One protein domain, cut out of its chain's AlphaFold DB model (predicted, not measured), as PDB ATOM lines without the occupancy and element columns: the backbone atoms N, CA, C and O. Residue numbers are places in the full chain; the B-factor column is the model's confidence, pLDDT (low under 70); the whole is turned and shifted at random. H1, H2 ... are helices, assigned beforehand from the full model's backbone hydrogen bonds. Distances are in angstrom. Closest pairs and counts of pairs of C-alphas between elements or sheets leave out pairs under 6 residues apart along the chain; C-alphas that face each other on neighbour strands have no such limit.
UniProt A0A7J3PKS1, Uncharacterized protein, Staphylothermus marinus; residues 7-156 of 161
ATOM      1  N   GLU A   7     229.514 175.030 210.595       89.38
ATOM      2  CA  GLU A   7     228.376 174.633 211.429       89.38
ATOM      3  C   GLU A   7     227.650 175.830 212.034       89.38
ATOM      4  O   GLU A   7     226.422 175.899 211.990       89.38
ATOM      5  N   GLU A   8     228.397 176.799 212.556       90.19
ATOM      6  CA  GLU A   8     227.799 177.992 213.145       90.19
ATOM      7  C   GLU A   8     227.152 178.873 212.066       90.19
ATOM      8  O   GLU A   8     226.015 179.312 212.228       90.19
ATOM      9  N   LYS A   9     227.791 179.016 210.896       90.75
ATOM     10  CA  LYS A   9     227.198 179.716 209.738       90.75
ATOM     11  C   LYS A   9     225.893 179.055 209.280       90.75
ATOM     12  O   LYS A   9     224.924 179.744 208.968       90.75
ATOM     13  N   VAL A  10     225.845 177.722 209.260       92.69
ATOM     14  CA  VAL A  10     224.639 176.956 208.913       92.69
ATOM     15  C   VAL A  10     223.537 177.193 209.943       92.69
ATOM     16  O   VAL A  10     222.396 177.424 209.554       92.69
ATOM     17  N   ARG A  11     223.857 177.202 211.244       92.38
ATOM     18  CA  ARG A  11     222.878 177.523 212.297       92.38
ATOM     19  C   ARG A  11     222.311 178.929 212.146       92.38
ATOM     20  O   ARG A  11     221.103 179.095 212.280       92.38
ATOM     21  N   MET A  12     223.145 179.920 211.839       92.81
ATOM     22  CA  MET A  12     222.682 181.290 211.599       92.81
ATOM     23  C   MET A  12     221.714 181.357 210.408       92.81
ATOM     24  O   MET A  12     220.659 181.975 210.511       92.81
ATOM     25  N   VAL A  13     222.025 180.669 209.303       94.19
ATOM     26  CA  VAL A  13     221.131 180.594 208.133       94.19
ATOM     27  C   VAL A  13     219.813 179.895 208.475       94.19
ATOM     28  O   VAL A  13     218.756 180.359 208.056       94.19
ATOM     29  N   LEU A  14     219.852 178.801 209.240       94.00
ATOM     30  CA  LEU A  14     218.645 178.082 209.657       94.00
ATOM     31  C   LEU A  14     217.756 178.948 210.559       94.00
ATOM     32  O   LEU A  14     216.553 179.020 210.325       94.00
ATOM     33  N   LYS A  15     218.345 179.705 211.490       93.69
ATOM     34  CA  LYS A  15     217.612 180.709 212.276       93.69
ATOM     35  C   LYS A  15     217.003 181.806 211.405       93.69
ATOM     36  O   LYS A  15     215.876 182.209 211.654       93.69
ATOM     37  N   ALA A  16     217.699 182.257 210.357       92.75
ATOM     38  CA  ALA A  16     217.182 183.278 209.440       92.75
ATOM     39  C   ALA A  16     215.939 182.828 208.650       92.75
ATOM     40  O   ALA A  16     215.201 183.675 208.147       92.75
ATOM     41  N   VAL A  17     215.700 181.515 208.546       92.81
ATOM     42  CA  VAL A  17     214.480 180.936 207.960       92.81
ATOM     43  C   VAL A  17     213.501 180.395 209.007       92.81
ATOM     44  O   VAL A  17     212.588 179.651 208.652       92.81
ATOM     45  N   ASP A  18     213.659 180.821 210.262       92.44
ATOM     46  CA  ASP A  18     212.865 180.454 211.441       92.44
ATOM     47  C   ASP A  18     212.942 178.956 211.814       92.44
ATOM     48  O   ASP A  18     211.972 178.364 212.277       92.44
ATOM     49  N   ILE A  19     214.109 178.328 211.629       92.81
ATOM     50  CA  ILE A  19     214.405 176.969 212.112       92.81
ATOM     51  C   ILE A  19     215.432 177.036 213.244       92.81
ATOM     52  O   ILE A  19     216.641 177.084 213.006       92.81
ATOM     53  N   GLU A  20     214.952 176.996 214.488       86.44
ATOM     54  CA  GLU A  20     215.822 176.991 215.673       86.44
ATOM     55  C   GLU A  20     216.476 175.627 215.915       86.44
ATOM     56  O   GLU A  20     217.692 175.525 216.079       86.44
ATOM     57  N   GLU A  21     215.668 174.565 215.891       85.12
ATOM     58  CA  GLU A  21     216.110 173.192 216.106       85.12
ATOM     59  C   GLU A  21     215.663 172.295 214.949       85.12
ATOM     60  O   GLU A  21     214.572 171.715 214.986       85.12
ATOM     61  N   PRO A  22     216.521 172.079 213.937       77.69
ATOM     62  CA  PRO A  22     216.178 171.216 212.817       77.69
ATOM     63  C   PRO A  22     215.720 169.834 213.288       77.69
ATOM     64  O   PRO A  22     214.798 169.267 212.713       77.69
ATOM     65  N   SER A  23     216.347 169.272 214.335       78.81
ATOM     66  CA  SER A  23     216.008 167.988 214.982       78.81
ATOM     67  C   SER A  23     214.536 167.829 215.340       78.81
ATOM     68  O   SER A  23     214.044 166.711 215.222       78.81
ATOM     69  N   LYS A  24     213.862 168.911 215.735       86.44
ATOM     70  CA  LYS A  24     212.484 168.897 216.239       86.44
ATOM     71  C   LYS A  24     211.478 169.564 215.295       86.44
ATOM     72  O   LYS A  24     210.291 169.531 215.592       86.44
ATOM     73  N   ALA A  25     211.945 170.137 214.185       88.88
ATOM     74  CA  ALA A  25     211.093 170.833 213.230       88.88
ATOM     75  C   ALA A  25     210.019 169.902 212.645       88.88
ATOM     76  O   ALA A  25     210.307 168.796 212.176       88.88
ATOM     77  N   THR A  26     208.781 170.377 212.658       92.44
ATOM     78  CA  THR A  26     207.626 169.769 212.003       92.44
ATOM     79  C   THR A  26     207.785 169.790 210.483       92.44
ATOM     80  O   THR A  26     208.577 170.547 209.920       92.44
ATOM     81  N   ILE A  27     206.995 168.974 209.776       91.62
ATOM     82  CA  ILE A  27     207.013 168.970 208.306       91.62
ATOM     83  C   ILE A  27     206.636 170.340 207.721       91.62
ATOM     84  O   ILE A  27     207.190 170.734 206.698       91.62
ATOM     85  N   GLU A  28     205.737 171.074 208.378       93.50
ATOM     86  CA  GLU A  28     205.329 172.419 207.974       93.50
ATOM     87  C   GLU A  28     206.490 173.408 208.089       93.50
ATOM     88  O   GLU A  28     206.831 174.063 207.106       93.50
ATOM     89  N   GLU A  29     207.168 173.435 209.238       94.88
ATOM     90  CA  GLU A  29     208.363 174.257 209.443       94.88
ATOM     91  C   GLU A  29     209.459 173.900 208.434       94.88
ATOM     92  O   GLU A  29     210.067 174.783 207.833       94.88
ATOM     93  N   ILE A  30     209.673 172.611 208.159       95.31
ATOM     94  CA  ILE A  30     210.650 172.166 207.159       95.31
ATOM     95  C   ILE A  30     210.289 172.681 205.755       95.31
ATOM     96  O   ILE A  30     211.174 173.160 205.042       95.31
ATOM     97  N   MET A  31     209.017 172.603 205.346       95.44
ATOM     98  CA  MET A  31     208.560 173.136 204.054       95.44
ATOM     99  C   MET A  31     208.725 174.660 203.981       95.44
ATOM    100  O   MET A  31     209.212 175.167 202.969       95.44
ATOM    101  N   LEU A  32     208.386 175.377 205.058       95.19
ATOM    102  CA  LEU A  32     208.589 176.823 205.192       95.19
ATOM    103  C   LEU A  32     210.066 177.199 205.065       95.19
ATOM    104  O   LEU A  32     210.419 178.041 204.237       95.19
ATOM    105  N   GLY A  33     210.939 176.532 205.818       95.31
ATOM    106  CA  GLY A  33     212.380 176.757 205.783       95.31
ATOM    107  C   GLY A  33     212.981 176.484 204.402       95.31
ATOM    108  O   GLY A  33     213.739 177.307 203.886       95.31
ATOM    109  N   LEU A  34     212.605 175.375 203.755       95.00
ATOM    110  CA  LEU A  34     213.046 175.059 202.391       95.00
ATOM    111  C   LEU A  34     212.569 176.097 201.375       95.00
ATOM    112  O   LEU A  34     213.366 176.529 200.544       95.00
ATOM    113  N   GLY A  35     211.305 176.520 201.448       95.19
ATOM    114  CA  GLY A  35     210.765 177.557 200.571       95.19
ATOM    115  C   GLY A  35     211.514 178.881 200.732       95.19
ATOM    116  O   GLY A  35     211.968 179.464 199.751       95.19
ATOM    117  N   ARG A  36     211.753 179.314 201.973       94.94
ATOM    118  CA  ARG A  36     212.505 180.543 202.274       94.94
ATOM    119  C   ARG A  36     213.960 180.469 201.818       94.94
ATOM    120  O   ARG A  36     214.444 181.436 201.236       94.94
ATOM    121  N   LEU A  37     214.638 179.333 201.984       94.56
ATOM    122  CA  LEU A  37     215.977 179.133 201.411       94.56
ATOM    123  C   LEU A  37     215.947 179.222 199.882       94.56
ATOM    124  O   LEU A  37     216.740 179.947 199.283       94.56
ATOM    125  N   LEU A  38     215.018 178.514 199.237       94.06
ATOM    126  CA  LEU A  38     214.881 178.500 197.778       94.06
ATOM    127  C   LEU A  38     214.445 179.853 197.206       94.06
ATOM    128  O   LEU A  38     214.733 180.130 196.041       94.06
ATOM    129  N   SER A  39     213.854 180.733 198.017       93.38
ATOM    130  CA  SER A  39     213.563 182.110 197.611       93.38
ATOM    131  C   SER A  39     214.826 182.882 197.204       93.38
ATOM    132  O   SER A  39     214.764 183.751 196.341       93.38
ATOM    133  N   VAL A  40     216.008 182.518 197.719       91.75
ATOM    134  CA  VAL A  40     217.290 183.110 197.294       91.75
ATOM    135  C   VAL A  40     217.592 182.811 195.818       91.75
ATOM    136  O   VAL A  40     218.192 183.636 195.135       91.75
ATOM    137  N   LYS A  41     217.144 181.656 195.309       87.44
ATOM    138  CA  LYS A  41     217.290 181.237 193.904       87.44
ATOM    139  C   LYS A  41     216.097 181.660 193.039       87.44
ATOM    140  O   LYS A  41     216.232 181.788 191.826       87.44
ATOM    141  N   ALA A  42     214.925 181.858 193.641       87.38
ATOM    142  CA  ALA A  42     213.694 182.156 192.921       87.38
ATOM    143  C   ALA A  42     213.771 183.522 192.221       87.38
ATOM    144  O   ALA A  42     213.651 184.573 192.851       87.38
ATOM    145  N   THR A  43     213.942 183.525 190.901       76.81
ATOM    146  CA  THR A  43     213.822 184.749 190.102       76.81
ATOM    147  C   THR A  43     212.354 185.000 189.733       76.81
ATOM    148  O   THR A  43     211.567 184.052 189.698       76.81
ATOM    149  N   PRO A  44     211.961 186.242 189.385       68.56
ATOM    150  CA  PRO A  44     210.580 186.579 189.009       68.56
ATOM    151  C   PRO A  44     210.005 185.795 187.815       68.56
ATOM    152  O   PRO A  44     208.832 185.947 187.492       68.56
ATOM    153  N   ARG A  45     210.827 185.001 187.113       75.69
ATOM    154  CA  ARG A  45     210.438 184.204 185.940       75.69
ATOM    155  C   ARG A  45     210.813 182.724 186.058       75.69
ATOM    156  O   ARG A  45     210.650 181.989 185.086       75.69
ATOM    157  N   ALA A  46     211.320 182.280 187.210       82.25
ATOM    158  CA  ALA A  46     211.690 180.884 187.404       82.25
ATOM    159  C   ALA A  46     210.437 179.996 187.403       82.25
ATOM    160  O   ALA A  46     209.448 180.264 188.091       82.25
ATOM    161  N   SER A  47     210.483 178.912 186.631       86.50
ATOM    162  CA  SER A  47     209.399 177.927 186.624       86.50
ATOM    163  C   SER A  47     209.354 177.135 187.937       86.50
ATOM    164  O   SER A  47     210.375 176.968 188.609       86.50
ATOM    165  N   VAL A  48     208.189 176.556 188.262       84.88
ATOM    166  CA  VAL A  48     208.021 175.622 189.398       84.88
ATOM    167  C   VAL A  48     209.106 174.554 189.410       84.88
ATOM    168  O   VAL A  48     209.719 174.280 190.447       84.88
ATOM    169  N   HIS A  49     209.353 173.963 188.237       85.06
ATOM    170  CA  HIS A  49     210.332 172.901 188.091       85.06
ATOM    171  C   HIS A  49     211.732 173.392 188.442       85.06
ATOM    172  O   HIS A  49     212.434 172.683 189.137       85.06
ATOM    173  N   GLU A  50     212.137 174.589 188.031       86.12
ATOM    174  CA  GLU A  50     213.484 175.116 188.282       86.12
ATOM    175  C   GLU A  50     213.779 175.371 189.768       86.12
ATOM    176  O   GLU A  50     214.887 175.101 190.243       86.12
ATOM    177  N   VAL A  51     212.782 175.867 190.503       87.62
ATOM    178  CA  VAL A  51     212.913 176.197 191.928       87.62
ATOM    179  C   VAL A  51     212.932 174.936 192.792       87.62
ATOM    180  O   VAL A  51     213.673 174.867 193.766       87.62
ATOM    181  N   THR A  52     212.134 173.926 192.434       90.25
ATOM    182  CA  THR A  52     211.887 172.746 193.285       90.25
ATOM    183  C   THR A  52     212.377 171.424 192.690       90.25
ATOM    184  O   THR A  52     212.056 170.358 193.218       90.25
ATOM    185  N   LYS A  53     213.162 171.457 191.606       87.94
ATOM    186  CA  LYS A  53     213.666 170.265 190.900       87.94
ATOM    187  C   LYS A  53     214.325 169.276 191.846       87.94
ATOM    188  O   LYS A  53     214.053 168.078 191.795       87.94
ATOM    189  N   GLU A  54     215.208 169.784 192.693       87.12
ATOM    190  CA  GLU A  54     216.001 169.004 193.631       87.12
ATOM    191  C   GLU A  54     215.114 168.421 194.738       87.12
ATOM    192  O   GLU A  54     215.255 167.243 195.064       87.12
ATOM    193  N   VAL A  55     214.147 169.197 195.243       90.56
ATOM    194  CA  VAL A  55     213.146 168.725 196.215       90.56
ATOM    195  C   VAL A  55     212.314 167.591 195.620       90.56
ATOM    196  O   VAL A  55     212.191 166.526 196.220       90.56
ATOM    197  N   ARG A  56     211.780 167.792 194.409       90.38
ATOM    198  CA  ARG A  56     210.971 166.794 193.703       90.38
ATOM    199  C   ARG A  56     211.746 165.497 193.505       90.38
ATOM    200  O   ARG A  56     211.237 164.439 193.855       90.38
ATOM    201  N   ARG A  57     212.984 165.574 193.011       86.62
ATOM    202  CA  ARG A  57     213.849 164.397 192.821       86.62
ATOM    203  C   ARG A  57     214.106 163.654 194.131       86.62
ATOM    204  O   ARG A  57     214.040 162.429 194.157       86.62
ATOM    205  N   ALA A  58     214.370 164.376 195.216       86.56
ATOM    206  CA  ALA A  58     214.572 163.775 196.532       86.56
ATOM    207  C   ALA A  58     213.309 163.060 197.045       86.56
ATOM    208  O   ALA A  58     213.388 161.937 197.540       86.56
ATOM    209  N   LEU A  59     212.131 163.661 196.870       88.06
ATOM    210  CA  LEU A  59     210.858 163.054 197.268       88.06
ATOM    211  C   LEU A  59     210.418 161.902 196.353       88.06
ATOM    212  O   LEU A  59     209.768 160.965 196.806       88.06
ATOM    213  N   GLU A  60     210.800 161.911 195.078       84.62
ATOM    214  CA  GLU A  60     210.609 160.761 194.187       84.62
ATOM    215  C   GLU A  60     211.404 159.543 194.668       84.62
ATOM    216  O   GLU A  60     210.891 158.423 194.630       84.62
ATOM    217  N   LEU A  61     212.613 159.744 195.203       76.94
ATOM    218  CA  LEU A  61     213.360 158.666 195.855       76.94
ATOM    219  C   LEU A  61     212.609 158.132 197.083       76.94
ATOM    220  O   LEU A  61     212.534 156.915 197.255       76.94
ATOM    221  N   ALA A  62     211.992 159.014 197.879       73.38
ATOM    222  CA  ALA A  62     211.148 158.628 199.012       73.38
ATOM    223  C   ALA A  62     209.967 157.744 198.573       73.38
ATOM    224  O   ALA A  62     209.705 156.719 199.192       73.38
ATOM    225  N   ILE A  63     209.298 158.069 197.458       74.75
ATOM    226  CA  ILE A  63     208.200 157.249 196.904       74.75
ATOM    227  C   ILE A  63     208.668 155.828 196.548       74.75
ATOM    228  O   ILE A  63     207.909 154.866 196.716       74.75
ATOM    229  N   LEU A  64     209.899 155.698 196.047       69.88
ATOM    230  CA  LEU A  64     210.477 154.434 195.585       69.88
ATOM    231  C   LEU A  64     211.076 153.581 196.716       69.88
ATOM    232  O   LEU A  64     211.201 152.367 196.548       69.88
ATOM    233  N   SER A  65     211.439 154.165 197.861       67.12
ATOM    234  CA  SER A  65     212.069 153.433 198.978       67.12
ATOM    235  C   SER A  65     211.183 152.337 199.584       67.12
ATOM    236  O   SER A  65     211.645 151.193 199.615       67.12
ATOM    237  N   PRO A  66     209.901 152.585 199.933       58.38
ATOM    238  CA  PRO A  66     209.017 151.545 200.467       58.38
ATOM    239  C   PRO A  66     208.792 150.375 199.500       58.38
ATOM    240  O   PRO A  66     208.343 149.313 199.909       58.38
ATOM    241  N   LEU A  67     209.070 150.573 198.206       58.88
ATOM    242  CA  LEU A  67     208.931 149.558 197.160       58.88
ATOM    243  C   LEU A  67     210.221 148.759 196.921       58.88
ATOM    244  O   LEU A  67     210.176 147.735 196.250       58.88
ATOM    245  N   SER A  68     211.364 149.231 197.425       56.47
ATOM    246  CA  SER A  68     212.691 148.691 197.100       56.47
ATOM    247  C   SER A  68     213.470 148.159 198.308       56.47
ATOM    248  O   SER A  68     214.639 147.827 198.147       56.47
ATOM    249  N   GLN A  69     212.846 148.068 199.493       57.97
ATOM    250  CA  GLN A  69     213.490 147.689 200.770       57.97
ATOM    251  C   GLN A  69     214.727 148.537 201.127       57.97
ATOM    252  O   GLN A  69     215.554 148.131 201.938       57.97
ATOM    253  N   ARG A  70     214.869 149.723 200.525       61.09
ATOM    254  CA  ARG A  70     216.023 150.595 200.760       61.09
ATOM    255  C   ARG A  70     215.928 151.256 202.121       61.09
ATOM    256  O   ARG A  70     214.869 151.788 202.462       61.09
ATOM    257  N   SER A  71     217.041 151.262 202.849       63.56
ATOM    258  CA  SER A  71     217.124 151.913 204.152       63.56
ATOM    259  C   SER A  71     217.023 153.436 204.020       63.56
ATOM    260  O   SER A  71     217.369 154.028 202.990       63.56
ATOM    261  N   ASP A  72     216.589 154.093 205.096       62.88
ATOM    262  CA  ASP A  72     216.567 155.557 205.191       62.88
ATOM    263  C   ASP A  72     217.957 156.178 204.960       62.88
ATOM    264  O   ASP A  72     218.072 157.305 204.477       62.88
ATOM    265  N   GLU A  73     219.027 155.441 205.264       61.78
ATOM    266  CA  GLU A  73     220.414 155.867 205.063       61.78
ATOM    267  C   GLU A  73     220.789 155.942 203.578       61.78
ATOM    268  O   GLU A  73     221.416 156.914 203.152       61.78
ATOM    269  N   GLU A  74     220.351 154.984 202.757       64.19
ATOM    270  CA  GLU A  74     220.583 155.014 201.307       64.19
ATOM    271  C   GLU A  74     219.835 156.164 200.624       64.19
ATOM    272  O   GLU A  74     220.338 156.771 199.670       64.19
ATOM    273  N   LEU A  75     218.637 156.490 201.117       64.88
ATOM    274  CA  LEU A  75     217.881 157.651 200.657       64.88
ATOM    275  C   LEU A  75     218.606 158.954 200.985       64.88
ATOM    276  O   LEU A  75     218.809 159.784 200.097       64.88
ATOM    277  N   VAL A  76     219.040 159.111 202.236       64.50
ATOM    278  CA  VAL A  76     219.791 160.285 202.700       64.50
ATOM    279  C   VAL A  76     221.094 160.454 201.919       64.50
ATOM    280  O   VAL A  76     221.404 161.560 201.477       64.50
ATOM    281  N   LEU A  77     221.831 159.370 201.665       64.38
ATOM    282  CA  LEU A  77     223.054 159.418 200.860       64.38
ATOM    283  C   LEU A  77     222.780 159.941 199.445       64.38
ATOM    284  O   LEU A  77     223.498 160.810 198.959       64.38
ATOM    285  N   ARG A  78     221.704 159.496 198.790       65.94
ATOM    286  CA  ARG A  78     221.339 159.999 197.452       65.94
ATOM    287  C   ARG A  78     220.902 161.465 197.462       65.94
ATOM    288  O   ARG A  78     221.219 162.196 196.524       65.94
ATOM    289  N   VAL A  79     220.232 161.910 198.523       66.94
ATOM    290  CA  VAL A  79     219.893 163.328 198.725       66.94
ATOM    291  C   VAL A  79     221.166 164.175 198.839       66.94
ATOM    292  O   VAL A  79     221.271 165.199 198.165       66.94
ATOM    293  N   LYS A  80     222.181 163.713 199.588       62.25
ATOM    294  CA  LYS A  80     223.472 164.413 199.740       62.25
ATOM    295  C   LYS A  80     224.220 164.632 198.420       62.25
ATOM    296  O   LYS A  80     224.869 165.667 198.265       62.25
ATOM    297  N   TYR A  81     224.100 163.707 197.465       62.00
ATOM    298  CA  TYR A  81     224.761 163.784 196.151       62.00
ATOM    299  C   TYR A  81     223.891 164.375 195.032       62.00
ATOM    300  O   TYR A  81     224.297 164.385 193.871       62.00
ATOM    301  N   THR A  82     222.704 164.897 195.350       62.78
ATOM    302  CA  THR A  82     221.930 165.682 194.380       62.78
ATOM    303  C   THR A  82     222.613 167.044 194.197       62.78
ATOM    304  O   THR A  82     223.057 167.642 195.178       62.78
ATOM    305  N   TYR A  83     222.751 167.512 192.947       64.12
ATOM    306  CA  TYR A  83     223.424 168.779 192.627       64.12
ATOM    307  C   TYR A  83     222.920 169.918 193.535       64.12
ATOM    308  O   TYR A  83     221.706 170.115 193.626       64.12
ATOM    309  N   PRO A  84     223.821 170.636 194.228       68.81
ATOM    310  CA  PRO A  84     223.430 171.695 195.148       68.81
ATOM    311  C   PRO A  84     222.706 172.835 194.412       68.81
ATOM    312  O   PRO A  84     223.189 173.273 193.369       68.81
ATOM    313  N   PRO A  85     221.574 173.346 194.934       78.00
ATOM    314  CA  PRO A  85     220.836 174.419 194.271       78.00
ATOM    315  C   PRO A  85     221.508 175.796 194.393       78.00
ATOM    316  O   PRO A  85     221.099 176.712 193.681       78.00
ATOM    317  N   PHE A  86     222.514 175.951 195.262       87.44
ATOM    318  CA  PHE A  86     223.220 177.210 195.499       87.44
ATOM    319  C   PHE A  86     224.721 177.079 195.226       87.44
ATOM    320  O   PHE A  86     225.304 176.005 195.354       87.44
ATOM    321  N   GLU A  87     225.387 178.194 194.942       85.00
ATOM    322  CA  GLU A  87     226.857 178.244 194.898       85.00
ATOM    323  C   GLU A  87     227.474 178.268 196.307       85.00
ATOM    324  O   GLU A  87     228.584 177.786 196.520       85.00
ATOM    325  N   SER A  88     226.746 178.795 197.300       88.69
ATOM    326  CA  SER A  88     227.216 178.915 198.686       88.69
ATOM    327  C   SER A  88     227.228 177.559 199.411       88.69
ATOM    328  O   SER A  88     226.158 176.969 199.598       88.69
ATOM    329  N   PRO A  89     228.386 177.085 199.923       88.50
ATOM    330  CA  PRO A  89     228.461 175.846 200.704       88.50
ATOM    331  C   PRO A  89     227.574 175.863 201.956       88.50
ATOM    332  O   PRO A  89     226.977 174.847 202.297       88.50
ATOM    333  N   VAL A  90     227.441 177.025 202.605       91.00
ATOM    334  CA  VAL A  90     226.613 177.200 203.811       91.00
ATOM    335  C   VAL A  90     225.130 177.021 203.484       91.00
ATOM    336  O   VAL A  90     224.430 176.298 204.189       91.00
ATOM    337  N   LEU A  91     224.655 177.631 202.389       92.06
ATOM    338  CA  LEU A  91     223.262 177.472 201.957       92.06
ATOM    339  C   LEU A  91     222.968 176.033 201.542       92.06
ATOM    340  O   LEU A  91     221.915 175.501 201.877       92.06
ATOM    341  N   ASN A  92     223.908 175.391 200.847       89.44
ATOM    342  CA  ASN A  92     223.765 173.998 200.442       89.44
ATOM    343  C   ASN A  92     223.667 173.052 201.636       89.44
ATOM    344  O   ASN A  92     222.844 172.142 201.623       89.44
ATOM    345  N   GLU A  93     224.480 173.268 202.667       90.69
ATOM    346  CA  GLU A  93     224.442 172.451 203.877       90.69
ATOM    347  C   GLU A  93     223.148 172.677 204.676       90.69
ATOM    348  O   GLU A  93     222.492 171.709 205.063       90.69
ATOM    349  N   ALA A  94     222.705 173.930 204.840       92.56
ATOM    350  CA  ALA A  94     221.414 174.241 205.462       92.56
ATOM    351  C   ALA A  94     220.241 173.590 204.703       92.56
ATOM    352  O   ALA A  94     219.387 172.931 205.301       92.56
ATOM    353  N   TYR A  95     220.242 173.707 203.373       92.31
ATOM    354  CA  TYR A  95     219.242 173.105 202.495       92.31
ATOM    355  C   TYR A  95     219.220 171.576 202.597       92.31
ATOM    356  O   TYR A  95     218.151 170.987 202.751       92.31
ATOM    357  N   ARG A  96     220.389 170.921 202.570       89.06
ATOM    358  CA  ARG A  96     220.499 169.458 202.699       89.06
ATOM    359  C   ARG A  96     219.909 168.954 204.009       89.06
ATOM    360  O   ARG A  96     219.136 168.002 203.981       89.06
ATOM    361  N   ARG A  97     220.197 169.613 205.136       89.81
ATOM    362  CA  ARG A  97     219.666 169.216 206.454       89.81
ATOM    363  C   ARG A  97     218.144 169.218 206.497       89.81
ATOM    364  O   ARG A  97     217.546 168.292 207.042       89.81
ATOM    365  N   LEU A  98     217.518 170.242 205.921       92.56
ATOM    366  CA  LEU A  98     216.060 170.313 205.840       92.56
ATOM    367  C   LEU A  98     215.503 169.283 204.850       92.56
ATOM    368  O   LEU A  98     214.518 168.612 205.153       92.56
ATOM    369  N   LEU A  99     216.157 169.097 203.701       90.94
ATOM    370  CA  LEU A  99     215.719 168.149 202.680       90.94
ATOM    371  C   LEU A  99     215.776 166.692 203.164       90.94
ATOM    372  O   LEU A  99     214.841 165.930 202.928       90.94
ATOM    373  N   GLU A 100     216.829 166.305 203.885       87.75
ATOM    374  CA  GLU A 100     216.949 164.976 204.497       87.75
ATOM    375  C   GLU A 100     215.799 164.685 205.465       87.75
ATOM    376  O   GLU A 100     215.244 163.585 205.476       87.75
ATOM    377  N   LYS A 101     215.407 165.681 206.263       88.56
ATOM    378  CA  LYS A 101     214.282 165.559 207.195       88.56
ATOM    379  C   LYS A 101     212.960 165.452 206.466       88.56
ATOM    380  O   LYS A 101     212.169 164.573 206.794       88.56
ATOM    381  N   LEU A 102     212.745 166.302 205.463       91.50
ATOM    382  CA  LEU A 102     211.546 166.248 204.637       91.50
ATOM    383  C   LEU A 102     211.371 164.857 204.023       91.50
ATOM    384  O   LEU A 102     210.278 164.297 204.082       91.50
ATOM    385  N   VAL A 103     212.447 164.281 203.478       88.69
ATOM    386  CA  VAL A 103     212.441 162.925 202.919       88.69
ATOM    387  C   VAL A 103     212.071 161.896 203.983       88.69
ATOM    388  O   VAL A 103     211.132 161.142 203.759       88.69
ATOM    389  N   LYS A 104     212.719 161.904 205.157       85.25
ATOM    390  CA  LYS A 104     212.394 160.972 206.253       85.25
ATOM    391  C   LYS A 104     210.931 161.065 206.691       85.25
ATOM    392  O   LYS A 104     210.239 160.052 206.736       85.25
ATOM    393  N   HIS A 105     210.440 162.278 206.956       87.88
ATOM    394  CA  HIS A 105     209.044 162.500 207.341       87.88
ATOM    395  C   HIS A 105     208.074 162.039 206.252       87.88
ATOM    396  O   HIS A 105     207.075 161.386 206.551       87.88
ATOM    397  N   THR A 106     208.375 162.344 204.989       88.31
ATOM    398  CA  THR A 106     207.509 161.971 203.868       88.31
ATOM    399  C   THR A 106     207.482 160.457 203.678       88.31
ATOM    400  O   THR A 106     206.393 159.906 203.553       88.31
ATOM    401  N   THR A 107     208.633 159.769 203.703       85.25
ATOM    402  CA  THR A 107     208.721 158.298 203.589       85.25
ATOM    403  C   THR A 107     207.844 157.607 204.633       85.25
ATOM    404  O   THR A 107     207.058 156.720 204.293       85.25
ATOM    405  N   GLU A 108     207.921 158.057 205.885       85.44
ATOM    406  CA  GLU A 108     207.133 157.496 206.982       85.44
ATOM    407  C   GLU A 108     205.624 157.726 206.783       85.44
ATOM    408  O   GLU A 108     204.827 156.803 206.951       85.44
ATOM    409  N   GLN A 109     205.217 158.922 206.340       85.81
ATOM    410  CA  GLN A 109     203.807 159.230 206.073       85.81
ATOM    411  C   GLN A 109     203.232 158.461 204.874       85.81
ATOM    412  O   GLN A 109     202.054 158.102 204.872       85.81
ATOM    413  N   ILE A 110     204.040 158.188 203.844       86.88
ATOM    414  CA  ILE A 110     203.561 157.552 202.608       86.88
ATOM    415  C   ILE A 110     203.593 156.024 202.634       86.88
ATOM    416  O   ILE A 110     203.029 155.406 201.723       86.88
ATOM    417  N   LYS A 111     204.231 155.396 203.633       82.94
ATOM    418  CA  LYS A 111     204.508 153.947 203.646       82.94
ATOM    419  C   LYS A 111     203.264 153.082 203.417       82.94
ATOM    420  O   LYS A 111     203.308 152.130 202.641       82.94
ATOM    421  N   ASN A 112     202.129 153.496 203.982       84.75
ATOM    422  CA  ASN A 112     200.853 152.779 203.901       84.75
ATOM    423  C   ASN A 112     199.885 153.351 202.849       84.75
ATOM    424  O   ASN A 112     198.770 152.858 202.699       84.75
ATOM    425  N   LEU A 113     200.282 154.394 202.116       87.56
ATOM    426  CA  LEU A 113     199.440 155.006 201.090       87.56
ATOM    427  C   LEU A 113     199.547 154.253 199.763       87.56
ATOM    428  O   LEU A 113     200.615 153.750 199.402       87.56
ATOM    429  N   SER A 114     198.460 154.244 198.986       89.06
ATOM    430  CA  SER A 114     198.486 153.730 197.614       89.06
ATOM    431  C   SER A 114     199.347 154.624 196.704       89.06
ATOM    432  O   SER A 114     199.456 155.827 196.959       89.06
ATOM    433  N   PRO A 115     199.927 154.096 195.605       87.75
ATOM    434  CA  PRO A 115     200.831 154.859 194.738       87.75
ATOM    435  C   PRO A 115     200.269 156.198 194.238       87.75
ATOM    436  O   PRO A 115     201.017 157.162 194.087       87.75
ATOM    437  N   MET A 116     198.957 156.269 194.000       91.44
ATOM    438  CA  MET A 116     198.272 157.500 193.600       91.44
ATOM    439  C   MET A 116     198.332 158.566 194.704       91.44
ATOM    440  O   MET A 116     198.708 159.708 194.439       91.44
ATOM    441  N   TRP A 117     198.022 158.191 195.949       92.25
ATOM    442  CA  TRP A 117     198.058 159.102 197.093       92.25
ATOM    443  C   TRP A 117     199.480 159.536 197.454       92.25
ATOM    444  O   TRP A 117     199.676 160.704 197.784       92.25
ATOM    445  N   ARG A 118     200.482 158.659 197.288       90.50
ATOM    446  CA  ARG A 118     201.901 159.031 197.459       90.50
ATOM    447  C   ARG A 118     202.302 160.172 196.523       90.50
ATOM    448  O   ARG A 118     202.845 161.177 196.970       90.50
ATOM    449  N   ARG A 119     201.991 160.039 195.226       89.94
ATOM    450  CA  ARG A 119     202.294 161.074 194.221       89.94
ATOM    451  C   ARG A 119     201.556 162.375 194.510       89.94
ATOM    452  O   ARG A 119     202.143 163.443 194.376       89.94
ATOM    453  N   ARG A 120     200.287 162.287 194.921       92.69
ATOM    454  CA  ARG A 120     199.488 163.467 195.266       92.69
ATOM    455  C   ARG A 120     200.087 164.223 196.450       92.69
ATOM    456  O   ARG A 120     200.232 165.435 196.352       92.69
ATOM    457  N   LEU A 121     200.489 163.522 197.514       92.00
ATOM    458  CA  LEU A 121     201.133 164.152 198.669       92.00
ATOM    459  C   LEU A 121     202.458 164.823 198.284       92.00
ATOM    460  O   LEU A 121     202.675 165.978 198.632       92.00
ATOM    461  N   VAL A 122     203.312 164.146 197.511       91.38
ATOM    462  CA  VAL A 122     204.582 164.735 197.048       91.38
ATOM    463  C   VAL A 122     204.356 165.979 196.191       91.38
ATOM    464  O   VAL A 122     205.054 166.971 196.376       91.38
ATOM    465  N   ASN A 123     203.376 165.962 195.286       92.88
ATOM    466  CA  ASN A 123     203.052 167.143 194.487       92.88
ATOM    467  C   ASN A 123     202.600 168.312 195.366       92.88
ATOM    468  O   ASN A 123     203.114 169.408 195.180       92.88
ATOM    469  N   LEU A 124     201.736 168.067 196.355       94.75
ATOM    470  CA  LEU A 124     201.288 169.103 197.293       94.75
ATOM    471  C   LEU A 124     202.451 169.694 198.104       94.75
ATOM    472  O   LEU A 124     202.548 170.909 198.240       94.75
ATOM    473  N   ILE A 125     203.360 168.851 198.603       95.25
ATOM    474  CA  ILE A 125     204.561 169.302 199.326       95.25
ATOM    475  C   ILE A 125     205.426 170.197 198.428       95.25
ATOM    476  O   ILE A 125     205.835 171.284 198.833       95.25
ATOM    477  N   VAL A 126     205.690 169.758 197.194       94.69
ATOM    478  CA  VAL A 126     206.514 170.503 196.230       94.69
ATOM    479  C   VAL A 126     205.859 171.828 195.833       94.69
ATOM    480  O   VAL A 126     206.543 172.848 195.775       94.69
ATOM    481  N   GLU A 127     204.550 171.830 195.582       95.19
ATOM    482  CA  GLU A 127     203.780 173.035 195.256       95.19
ATOM    483  C   GLU A 127     203.794 174.041 196.408       95.19
ATOM    484  O   GLU A 127     204.054 175.219 196.177       95.19
ATOM    485  N   ASN A 128     203.614 173.588 197.651       95.56
ATOM    486  CA  ASN A 128     203.704 174.462 198.820       95.56
ATOM    487  C   ASN A 128     205.087 175.107 198.940       95.56
ATOM    488  O   ASN A 128     205.182 176.325 199.071       95.56
ATOM    489  N   ILE A 129     206.163 174.321 198.822       95.62
ATOM    490  CA  ILE A 129     207.536 174.845 198.871       95.62
ATOM    491  C   ILE A 129     207.775 175.875 197.756       95.62
ATOM    492  O   ILE A 129     208.395 176.909 198.001       95.62
ATOM    493  N   TYR A 130     207.270 175.625 196.543       94.88
ATOM    494  CA  TYR A 130     207.357 176.581 195.438       94.88
ATOM    495  C   TYR A 130     206.610 177.887 195.729       94.88
ATOM    496  O   TYR A 130     207.168 178.969 195.527       94.88
ATOM    497  N   ASN A 131     205.366 177.789 196.202       93.75
ATOM    498  CA  ASN A 131     204.532 178.947 196.516       93.75
ATOM    499  C   ASN A 131     205.197 179.812 197.589       93.75
ATOM    500  O   ASN A 131     205.264 181.028 197.440       93.75
ATOM    501  N   ILE A 132     205.775 179.180 198.613       94.50
ATOM    502  CA  ILE A 132     206.561 179.875 199.633       94.50
ATOM    503  C   ILE A 132     207.783 180.538 198.994       94.50
ATOM    504  O   ILE A 132     208.015 181.709 199.238       94.50
ATOM    505  N   ALA A 133     208.554 179.841 198.154       94.00
ATOM    506  CA  ALA A 133     209.780 180.386 197.561       94.00
ATOM    507  C   ALA A 133     209.547 181.577 196.612       94.00
ATOM    508  O   ALA A 133     210.420 182.437 196.465       94.00
ATOM    509  N   THR A 134     208.390 181.619 195.953       92.12
ATOM    510  CA  THR A 134     208.018 182.660 194.978       92.12
ATOM    511  C   THR A 134     207.059 183.712 195.533       92.12
ATOM    512  O   THR A 134     206.762 184.681 194.835       92.12
ATOM    513  N   GLY A 135     206.624 183.554 196.786       89.19
ATOM    514  CA  GLY A 135     205.721 184.468 197.474       89.19
ATOM    515  C   GLY A 135     206.260 185.896 197.553       89.19
ATOM    516  O   GLY A 135     207.472 186.134 197.640       89.19
ATOM    517  N   SER A 136     205.348 186.866 197.516       72.06
ATOM    518  CA  SER A 136     205.668 188.299 197.529       72.06
ATOM    519  C   SER A 136     206.286 188.777 198.849       72.06
ATOM    520  O   SER A 136     207.009 189.770 198.859       72.06
ATOM    521  N   ASP A 137     206.060 188.057 199.943       78.88
ATOM    522  CA  ASP A 137     206.572 188.306 201.296       78.88
ATOM    523  C   ASP A 137     207.984 187.735 201.544       78.88
ATOM    524  O   ASP A 137     208.577 187.929 202.604       78.88
ATOM    525  N   THR A 138     208.593 187.080 200.553       84.88
ATOM    526  CA  THR A 138     209.919 186.454 200.713       84.88
ATOM    527  C   THR A 138     211.100 187.420 200.730       84.88
ATOM    528  O   THR A 138     212.220 186.998 201.029       84.88
ATOM    529  N   TYR A 139     210.904 188.701 200.399       87.62
ATOM    530  CA  TYR A 139     212.000 189.676 200.338       87.62
ATOM    531  C   TYR A 139     212.745 189.786 201.674       87.62
ATOM    532  O   TYR A 139     213.977 189.774 201.695       87.62
ATOM    533  N   GLU A 140     212.009 189.830 202.787       89.75
ATOM    534  CA  GLU A 140     212.601 189.931 204.123       89.75
ATOM    535  C   GLU A 140     213.494 188.729 204.438       89.75
ATOM    536  O   GLU A 140     214.614 188.897 204.916       89.75
ATOM    537  N   TYR A 141     213.049 187.519 204.092       91.38
ATOM    538  CA  TYR A 141     213.825 186.297 204.290       91.38
ATOM    539  C   TYR A 141     215.087 186.268 203.434       91.38
ATOM    540  O   TYR A 141     216.165 185.959 203.943       91.38
ATOM    541  N   ARG A 142     214.993 186.655 202.156       91.38
ATOM    542  CA  ARG A 142     216.177 186.775 201.289       91.38
ATOM    543  C   ARG A 142     217.181 187.746 201.890       91.38
ATOM    544  O   ARG A 142     218.356 187.410 201.986       91.38
ATOM    545  N   LYS A 143     216.715 188.923 202.324       90.88
ATOM    546  CA  LYS A 143     217.554 189.949 202.946       90.88
ATOM    547  C   LYS A 143     218.261 189.411 204.193       90.88
ATOM    548  O   LYS A 143     219.484 189.479 204.237       90.88
ATOM    549  N   ARG A 144     217.533 188.785 205.128       93.00
ATOM    550  CA  ARG A 144     218.114 188.173 206.340       93.00
ATOM    551  C   ARG A 144     219.169 187.116 206.010       93.00
ATOM    552  O   ARG A 144     220.245 187.110 206.599       93.00
ATOM    553  N   ILE A 145     218.892 186.235 205.046       92.06
ATOM    554  CA  ILE A 145     219.858 185.217 204.609       92.06
ATOM    555  C   ILE A 145     221.111 185.883 204.024       92.06
ATOM    556  O   ILE A 145     222.227 185.471 204.339       92.06
ATOM    557  N   PHE A 146     220.955 186.913 203.187       90.06
ATOM    558  CA  PHE A 146     222.091 187.651 202.636       90.06
ATOM    559  C   PHE A 146     222.904 188.359 203.723       90.06
ATOM    560  O   PHE A 146     224.128 188.282 203.674       90.06
ATOM    561  N   GLU A 147     222.260 188.995 204.703       90.00
ATOM    562  CA  GLU A 147     222.920 189.638 205.847       90.00
ATOM    563  C   GLU A 147     223.772 188.630 206.627       90.00
ATOM    564  O   GLU A 147     224.975 188.842 206.772       90.00
ATOM    565  N   VAL A 148     223.209 187.467 206.976       89.62
ATOM    566  CA  VAL A 148     223.952 186.371 207.625       89.62
ATOM    567  C   VAL A 148     225.163 185.936 206.797       89.62
ATOM    568  O   VAL A 148     226.249 185.715 207.335       89.62
ATOM    569  N   LEU A 149     225.012 185.805 205.475       86.50
ATOM    570  CA  LEU A 149     226.122 185.416 204.602       86.50
ATOM    571  C   LEU A 149     227.203 186.500 204.496       86.50
ATOM    572  O   LEU A 149     228.372 186.152 204.332       86.50
ATOM    573  N   GLN A 150     226.842 187.784 204.566       84.81
ATOM    574  CA  GLN A 150     227.794 188.898 204.552       84.81
ATOM    575  C   GLN A 150     228.526 189.025 205.885       84.81
ATOM    576  O   GLN A 150     229.747 189.127 205.885       84.81
ATOM    577  N   GLU A 151     227.827 188.925 207.015       80.31
ATOM    578  CA  GLU A 151     228.445 188.867 208.346       80.31
ATOM    579  C   GLU A 151     229.427 187.694 208.438       80.31
ATOM    580  O   GLU A 151     230.576 187.851 208.851       80.31
ATOM    581  N   ALA A 152     229.030 186.529 207.922       69.94
ATOM    582  CA  ALA A 152     229.880 185.349 207.853       69.94
ATOM    583  C   ALA A 152     231.104 185.492 206.920       69.94
ATOM    584  O   ALA A 152     232.011 184.654 207.004       69.94
ATOM    585  N   LYS A 153     231.128 186.497 206.029       65.62
ATOM    586  CA  LYS A 153     232.273 186.880 205.178       65.62
ATOM    587  C   LYS A 153     233.107 188.013 205.796       65.62
ATOM    588  O   LYS A 153     234.328 187.971 205.720       65.62
ATOM    589  N   GLY A 154     232.472 189.000 206.431       51.66
ATOM    590  CA  GLY A 154     233.100 190.208 206.984       51.66
ATOM    591  C   GLY A 154     233.999 189.976 208.204       51.66
ATOM    592  O   GLY A 154     234.854 190.804 208.510       51.66
ATOM    593  N   VAL A 155     233.895 188.817 208.862       49.97
ATOM    594  CA  VAL A 155     234.867 188.400 209.891       49.97
ATOM    595  C   VAL A 155     236.264 188.136 209.293       49.97
ATOM    596  O   VAL A 155     237.250 188.134 210.025       49.97
ATOM    597  N   GLU A 156     236.395 187.975 207.971       45.62
ATOM    598  CA  GLU A 156     237.694 187.786 207.308       45.62
ATOM    599  C   GLU A 156     238.442 189.099 206.999       45.62
ATOM    600  O   GLU A 156     239.639 189.049 206.730       45.62
TER     601      GLU A 156
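AT A GLANCE: This is residues 7 to 156 of the 161 residues of an uncharacterized protein of Staphylothermus marinus (UniProt A0A7J3PKS1). H5, the longest helix, runs through the core of an elongated cluster of helices, with H2, H3 and H4 packed on it and H6 on H2 and H3. H7 turns off after H6 and crosses one end of the cluster, with H1 between it and the first turns of H5. The printed part has 150 residues with seven named helices, H1 to H7, and no named strand: all helix. It is compact, with a radius of gyration of the C-alphas of 15.2 A, and spans 49 by 31 by 25 A.

IN THESE COORDINATES: H5, residues 89 to 110, is 31.0 A long, from C-alpha 89 at (228.461, 175.846, 200.704). H2 is residues 27 to 38, H4 72 to 80 and H1 7 to 16. H3, residues 48 to 68, is 28.4 A long, with a kink of 54 degrees near residue 55. H6, residues 115 to 134, is 28.7 A long. H7, residues 136 to 154, is 29.1 A long and ends at C-alpha 154 (233.100, 190.208, 206.984).

HOW THE PARTS SIT: H5 is the hub. It touches H2, with C-alphas 30 and 98 closest at 5.9 A, and H3, with 62 and 107 at 5.2 A. Residues 96 to 104 of H5 touch H4, a hairpin. H6 touches H3 at a shallow tilt of 27 degrees, opposite ways, with C-alphas 48 and 130 closest at 6.2 A. H1 touches H7, with C-alphas 16 and 145 closest at 5.9 A. Every O i to N i+4 pair is within hydrogen-bond range in H1, H2, H4, H5 and H6; H3 has 13 of 17 and H7 13 of 15.

THE WHOLE: The C-alphas farthest apart, of Ser 114 and Glu 156, are 52.8 A apart. The printed part has no cut and no long link. Residue 44, residues 64 to 84 and residues 152 to 156 have pLDDT under 70.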